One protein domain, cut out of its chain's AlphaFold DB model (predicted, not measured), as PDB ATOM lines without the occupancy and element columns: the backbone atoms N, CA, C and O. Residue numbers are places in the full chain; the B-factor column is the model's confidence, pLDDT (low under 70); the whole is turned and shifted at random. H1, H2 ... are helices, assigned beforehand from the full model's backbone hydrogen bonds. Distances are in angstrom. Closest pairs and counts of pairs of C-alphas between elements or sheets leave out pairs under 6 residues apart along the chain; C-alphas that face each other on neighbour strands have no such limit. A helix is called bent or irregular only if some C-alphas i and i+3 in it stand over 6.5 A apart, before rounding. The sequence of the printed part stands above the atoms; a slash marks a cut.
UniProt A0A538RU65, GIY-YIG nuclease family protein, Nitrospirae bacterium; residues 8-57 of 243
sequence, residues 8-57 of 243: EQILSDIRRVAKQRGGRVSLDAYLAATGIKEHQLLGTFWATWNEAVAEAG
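What this domain is: This is residues 8 to 57 of the 243 residues of the protein "GIY-YIG nuclease family protein" of Nitrospirae bacterium (UniProt A0A538RU65). Three short helices, H1, H2 and H3, run in three different directions, each about perpendicular to the other two, with their centres at the corners of a triangle. A loop of 14 residues, 35 to 48, swings from H2 to H3 and makes one end of the longest axis, while the link from H1 to H2, around Gly 22, makes the other. The printed part has 50 residues with three named helices in the order H1, H2, H3 and no named strand, and its class is all helix. It is compact, with a radius of gyration of the C-alphas of 9.7 A, and rounded, with spans of 27 by 21 by 17 A.

How they stand to each other: H1, residues 8 to 20, is the longest helix by residues. H2, residues 27 to 34, only just touches H1, with 3 pairs of C-alphas within 8 A. H1 touches H2 with residues 14 to 17 alone, and the closest C-alphas of the two are those of Val 17 and Tyr 30, 6.7 A apart. The lines of H1 and H2 are about perpendicular, at 80 degrees. H3, residues 49 to 55, also only just touches H1, again with 3 pairs of C-alphas within 8 A. Here H1 takes part with residues 11 to 14 alone, and the closest C-alphas are those of Ile 14 and Val 53, 7.2 A apart. The lines of H1 and H3 are about perpendicular, at 79 degrees. H2 and H3 are close but not clearly touching; their closest C-alphas, those of Leu 27 and Trp 49, are 6.4 A apart. Their lines are about perpendicular at 71 degrees, only just more than a steep tilt. In H1, H2 and H3 every O i to N i+4 pair is within hydrogen-bond range.

Where its parts are: H1 begins at C-alpha 8, at (204.135, 190.700, 251.324), and measures 18.7 A from first to last C-alpha. H2 begins at C-alpha 27, at (221.241, 189.854, 251.723), and measures 10.7 A. H3 measures 9.9 A and ends at C-alpha 55, at (209.473, 183.669, 246.451). None of the three is bent.

The domain as a whole: The two C-alphas farthest apart are those of Gly 22 and Thr 44, at 27.0 A. The first and last printed C-alphas, those of Glu 8 and Gly 57, are 12.3 A apart. The link from H1 to H2 is short, with 6 residues, and the link from H2 to H3 is long, with 14. The C-alphas of residues 35 to 48 lie 8 to 13 A from the mean of all C-alphas. The printed part has no cut. The mean pLDDT of the printed part is 83.7, and no printed residue is under 70.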
ATOM      1  N   GLU A   8     204.449 190.128 252.637       86.06
ATOM      2  CA  GLU A   8     204.135 190.700 251.324       86.06
ATOM      3  C   GLU A   8     204.846 192.039 251.093       86.06
ATOM      4  O   GLU A   8     205.344 192.297 249.993       86.06
ATOM      5  N   GLN A   9     204.936 192.877 252.131       85.69
ATOM      6  CA  GLN A   9     205.673 194.144 252.074       85.69
ATOM      7  C   GLN A   9     207.160 193.890 251.833       85.69
ATOM      8  O   GLN A   9     207.760 194.511 250.954       85.69
ATOM      9  N   ILE A  10     207.723 192.906 252.537       87.31
ATOM     10  CA  ILE A  10     209.119 192.499 252.378       87.31
ATOM     11  C   ILE A  10     209.377 191.982 250.955       87.31
ATOM     12  O   ILE A  10     210.346 192.397 250.322       87.31
ATOM     13  N   LEU A  11     208.494 191.142 250.405       89.56
ATOM     14  CA  LEU A  11     208.615 190.647 249.026       89.56
ATOM     15  C   LEU A  11     208.557 191.782 247.987       89.56
ATOM     16  O   LEU A  11     209.325 191.776 247.020       89.56
ATOM     17  N   SER A  12     207.682 192.771 248.186       88.25
ATOM     18  CA  SER A  12     207.615 193.967 247.334       88.25
ATOM     19  C   SER A  12     208.911 194.784 247.400       88.25
ATOM     20  O   SER A  12     209.466 195.175 246.366       88.25
ATOM     21  N   ASP A  13     209.460 194.963 248.602       89.38
ATOM     22  CA  ASP A  13     210.725 195.665 248.802       89.38
ATOM     23  C   ASP A  13     211.914 194.928 248.184       89.38
ATOM     24  O   ASP A  13     212.766 195.561 247.558       89.38
ATOM     25  N   ILE A  14     211.958 193.598 248.284       88.56
ATOM     26  CA  ILE A  14     212.989 192.778 247.632       88.56
ATOM     27  C   ILE A  14     212.976 193.024 246.118       88.56
ATOM     28  O   ILE A  14     214.031 193.274 245.526       88.56
ATOM     29  N   ARG A  15     211.793 193.038 245.487       88.88
ATOM     30  CA  ARG A  15     211.652 193.335 244.047       88.88
ATOM     31  C   ARG A  15     212.098 194.756 243.709       88.88
ATOM     32  O   ARG A  15     212.813 194.954 242.724       88.88
ATOM     33  N   ARG A  16     211.719 195.744 244.526       89.06
ATOM     34  CA  ARG A  16     212.103 197.154 244.347       89.06
ATOM     35  C   ARG A  16     213.621 197.337 244.417       89.06
ATOM     36  O   ARG A  16     214.202 197.945 243.517       89.06
ATOM     37  N   VAL A  17     214.266 196.779 245.442       86.75
ATOM     38  CA  VAL A  17     215.724 196.861 245.633       86.75
ATOM     39  C   VAL A  17     216.464 196.103 244.531       86.75
ATOM     40  O   VAL A  17     217.458 196.604 244.002       86.75
ATOM     41  N   ALA A  18     215.965 194.936 244.118       87.62
ATOM     42  CA  ALA A  18     216.540 194.196 242.999       87.62
ATOM     43  C   ALA A  18     216.459 194.992 241.688       87.62
ATOM     44  O   ALA A  18     217.452 195.060 240.964       87.62
ATOM     45  N   LYS A  19     215.331 195.656 241.396       87.06
ATOM     46  CA  LYS A  19     215.175 196.491 240.192       87.06
ATOM     47  C   LYS A  19     216.179 197.647 240.157       87.06
ATOM     48  O   LYS A  19     216.767 197.905 239.113       87.06
ATOM     49  N   GLN A  20     216.428 198.289 241.299       83.44
ATOM     50  CA  GLN A  20     217.421 199.366 241.417       83.44
ATOM     51  C   GLN A  20     218.866 198.887 241.197       83.44
ATOM     52  O   GLN A  20     219.720 199.679 240.812       83.44
ATOM     53  N   ARG A  21     219.147 197.598 241.426       80.75
ATOM     54  CA  ARG A  21     220.496 197.008 241.368       80.75
ATOM     55  C   ARG A  21     220.726 196.090 240.159       80.75
ATOM     56  O   ARG A  21     221.672 195.308 240.158       80.75
ATOM     57  N   GLY A  22     219.879 196.169 239.130       76.56
ATOM     58  CA  GLY A  22     220.048 195.385 237.898       76.56
ATOM     59  C   GLY A  22     219.547 193.938 237.987       76.56
ATOM     60  O   GLY A  22     220.091 193.050 237.339       76.56
ATOM     61  N   GLY A  23     218.519 193.683 238.800       75.06
ATOM     62  CA  GLY A  23     217.781 192.413 238.837       75.06
ATOM     63  C   GLY A  23     218.300 191.372 239.832       75.06
ATOM     64  O   GLY A  23     217.730 190.286 239.923       75.06
ATOM     65  N   ARG A  24     219.350 191.681 240.601       79.00
ATOM     66  CA  ARG A  24     219.882 190.812 241.665       79.00
ATOM     67  C   ARG A  24     220.075 191.592 242.957       79.00
ATOM     68  O   ARG A  24     220.439 192.764 242.940       79.00
ATOM     69  N   VAL A  25     219.871 190.918 244.084       83.81
ATOM     70  CA  VAL A  25     220.043 191.507 245.413       83.81
ATOM     71  C   VAL A  25     220.655 190.480 246.368       83.81
ATOM     72  O   VAL A  25     220.135 189.376 246.538       83.81
ATOM     73  N   SER A  26     221.800 190.820 246.962       83.44
ATOM     74  CA  SER A  26     222.371 190.054 248.073       83.44
ATOM     75  C   SER A  26     221.700 190.453 249.386       83.44
ATOM     76  O   SER A  26     221.146 191.548 249.489       83.44
ATOM     77  N   LEU A  27     221.779 189.581 250.392       81.19
ATOM     78  CA  LEU A  27     221.241 189.854 251.723       81.19
ATOM     79  C   LEU A  27     221.807 191.171 252.281       81.19
ATOM     80  O   LEU A  27     221.040 192.079 252.576       81.19
ATOM     81  N   ASP A  28     223.133 191.333 252.295       79.75
ATOM     82  CA  ASP A  28     223.794 192.555 252.783       79.75
ATOM     83  C   ASP A  28     223.311 193.822 252.062       79.75
ATOM     84  O   ASP A  28     223.064 194.855 252.682       79.75
ATOM     85  N   ALA A  29     223.140 193.738 250.738       81.31
ATOM     86  CA  ALA A  29     222.661 194.848 249.924       81.31
ATOM     87  C   ALA A  29     221.214 195.233 250.252       81.31
ATOM     88  O   ALA A  29     220.874 196.415 250.174       81.31
ATOM     89  N   TYR A  30     220.375 194.252 250.589       86.88
ATOM     90  CA  TYR A  30     219.002 194.477 251.020       86.88
ATOM     91  C   TYR A  30     218.951 195.092 252.419       86.88
ATOM     92  O   TYR A  30     218.344 196.147 252.581       86.88
ATOM     93  N   LEU A  31     219.649 194.499 253.394       86.69
ATOM     94  CA  LEU A  31     219.698 194.991 254.778       86.69
ATOM     95  C   LEU A  31     220.217 196.436 254.842       86.69
ATOM     96  O   LEU A  31     219.650 197.271 255.543       86.69
ATOM     97  N   ALA A  32     221.245 196.764 254.051       83.69
ATOM     98  CA  ALA A  32     221.772 198.124 253.960       83.69
ATOM     99  C   ALA A  32     220.786 199.120 253.319       83.69
ATOM    100  O   ALA A  32     220.810 200.301 253.651       83.69
ATOM    101  N   ALA A  33     219.936 198.664 252.393       83.56
ATOM    102  CA  ALA A  33     218.981 199.518 251.689       83.56
ATOM    103  C   ALA A  33     217.677 199.747 252.468       83.56
ATOM    104  O   ALA A  33     217.026 200.771 252.265       83.56
ATOM    105  N   THR A  34     217.273 198.802 253.320       84.06
ATOM    106  CA  THR A  34     215.999 198.862 254.057       84.06
ATOM    107  C   THR A  34     216.173 199.149 255.545       84.06
ATOM    108  O   THR A  34     215.212 199.547 256.197       84.06
ATOM    109  N   GLY A  35     217.372 198.954 256.102       81.56
ATOM    110  CA  GLY A  35     217.634 199.094 257.538       81.56
ATOM    111  C   GLY A  35     216.993 197.996 258.396       81.56
ATOM    112  O   GLY A  35     217.086 198.044 259.624       81.56
ATOM    113  N   ILE A  36     216.351 197.005 257.767       82.81
ATOM    114  CA  ILE A  36     215.776 195.842 258.443       82.81
ATOM    115  C   ILE A  36     216.923 194.968 258.948       82.81
ATOM    116  O   ILE A  36     217.939 194.801 258.271       82.81
ATOM    117  N   LYS A  37     216.776 194.404 260.148       81.88
ATOM    118  CA  LYS A  37     217.774 193.490 260.713       81.88
ATOM    119  C   LYS A  37     217.546 192.073 260.199       81.88
ATOM    120  O   LYS A  37     216.411 191.629 260.068       81.88
ATOM    121  N   GLU A  38     218.630 191.330 259.998       80.62
ATOM    122  CA  GLU A  38     218.594 189.974 259.436       80.62
ATOM    123  C   GLU A  38     217.620 189.031 260.161       80.62
ATOM    124  O   GLU A  38     216.834 188.355 259.509       80.62
ATOM    125  N   HIS A  39     217.593 189.050 261.499       80.75
ATOM    126  CA  HIS A  39     216.704 188.198 262.307       80.75
ATOM    127  C   HIS A  39     215.207 188.500 262.129       80.75
ATOM    128  O   HIS A  39     214.364 187.663 262.439       80.75
ATOM    129  N   GLN A  40     214.856 189.693 261.640       79.62
ATOM    130  CA  GLN A  40     213.467 190.058 261.336       79.62
ATOM    131  C   GLN A  40     212.997 189.444 260.007       79.62
ATOM    132  O   GLN A  40     211.812 189.486 259.694       79.62
ATOM    133  N   LEU A  41     213.924 188.879 259.224       84.06
ATOM    134  CA  LEU A  41     213.687 188.276 257.914       84.06
ATOM    135  C   LEU A  41     213.945 186.768 257.973       84.06
ATOM    136  O   LEU A  41     213.029 185.959 257.797       84.06
ATOM    137  N   LEU A  42     215.201 186.402 258.242       79.12
ATOM    138  CA  LEU A  42     215.679 185.027 258.293       79.12
ATOM    139  C   LEU A  42     215.388 184.424 259.667       79.12
ATOM    140  O   LEU A  42     215.690 185.023 260.697       79.12
ATOM    141  N   GLY A  43     214.762 183.249 259.674       74.62
ATOM    142  CA  GLY A  43     214.248 182.589 260.877       74.62
ATOM    143  C   GLY A  43     212.850 183.050 261.305       74.62
ATOM    144  O   GLY A  43     212.208 182.348 262.077       74.62
ATOM    145  N   THR A  44     212.355 184.174 260.769       83.00
ATOM    146  CA  THR A  44     210.970 184.637 260.978       83.00
ATOM    147  C   THR A  44     210.071 184.240 259.807       83.00
ATOM    148  O   THR A  44     209.055 183.582 260.004       83.00
ATOM    149  N   PHE A  45     210.451 184.612 258.578       81.25
ATOM    150  CA  PHE A  45     209.637 184.381 257.376       81.25
ATOM    151  C   PHE A  45     210.248 183.359 256.406       81.25
ATOM    152  O   PHE A  45     209.502 182.658 255.726       81.25
ATOM    153  N   TRP A  46     211.582 183.267 256.341       87.50
ATOM    154  CA  TRP A  46     212.310 182.330 255.470       87.50
ATOM    155  C   TRP A  46     213.476 181.675 256.209       87.50
ATOM    156  O   TRP A  46     214.081 182.302 257.081       87.50
ATOM    157  N   ALA A  47     213.838 180.445 255.838       78.88
ATOM    158  CA  ALA A  47     215.012 179.777 256.399       78.88
ATOM    159  C   ALA A  47     216.307 180.281 255.745       78.88
ATOM    160  O   ALA A  47     217.349 180.361 256.397       78.88
ATOM    161  N   THR A  48     216.252 180.655 254.462       79.75
ATOM    162  CA  THR A  48     217.409 181.193 253.733       79.75
ATOM    163  C   THR A  48     217.048 182.393 252.860       79.75
ATOM    164  O   THR A  48     215.928 182.524 252.373       79.75
ATOM    165  N   TRP A  49     218.027 183.263 252.583       83.81
ATOM    166  CA  TRP A  49     217.834 184.396 251.667       83.81
ATOM    167  C   TRP A  49     217.448 183.957 250.247       83.81
ATOM    168  O   TRP A  49     216.675 184.629 249.573       83.81
ATOM    169  N   ASN A  50     217.948 182.802 249.797       82.19
ATOM    170  CA  ASN A  50     217.583 182.260 248.491       82.19
ATOM    171  C   ASN A  50     216.090 181.913 248.409       82.19
ATOM    172  O   ASN A  50     215.501 182.121 247.355       82.19
ATOM    173  N   GLU A  51     215.466 181.432 249.485       83.00
ATOM    174  CA  GLU A  51     214.012 181.214 249.510       83.00
ATOM    175  C   GLU A  51     213.251 182.532 249.380       83.00
ATOM    176  O   GLU A  51     212.357 182.630 248.545       83.00
ATOM    177  N   ALA A  52     213.664 183.567 250.120       86.00
ATOM    178  CA  ALA A  52     213.053 184.894 250.040       86.00
ATOM    179  C   ALA A  52     213.143 185.488 248.622       86.00
ATOM    180  O   ALA A  52     212.169 186.020 248.092       86.00
ATOM    181  N   VAL A  53     214.305 185.359 247.973       86.50
ATOM    182  CA  VAL A  53     214.536 185.830 246.598       86.50
ATOM    183  C   VAL A  53     213.759 184.990 245.576       86.50
ATOM    184  O   VAL A  53     213.190 185.554 244.640       86.50
ATOM    185  N   ALA A  54     213.683 183.668 245.759       84.44
ATOM    186  CA  ALA A  54     212.889 182.788 244.901       84.44
ATOM    187  C   ALA A  54     211.391 183.109 244.996       84.44
ATOM    188  O   ALA A  54     210.727 183.234 243.969       84.44
ATOM    189  N   GLU A  55     210.872 183.303 246.209       87.75
ATOM    190  CA  GLU A  55     209.473 183.669 246.451       87.75
ATOM    191  C   GLU A  55     209.158 185.090 245.947       87.75
ATOM    192  O   GLU A  55     208.066 185.363 245.445       87.75
ATOM    193  N   ALA A  56     210.146 185.989 245.954       87.31
ATOM    194  CA  ALA A  56     210.040 187.291 245.299       87.31
ATOM    195  C   ALA A  56     209.998 187.200 243.758       87.31
ATOM    196  O   ALA A  56     209.782 188.223 243.105       87.31
ATOM    197  N   GLY A  57     210.149 186.009 243.170       84.06
ATOM    198  CA  GLY A  57     210.142 185.787 241.722       84.06
ATOM    199  C   GLY A  57     211.442 186.211 241.037       84.06
ATOM    200  O   GLY A  57     211.453 186.470 239.836       84.06
TER     201      GLY A  57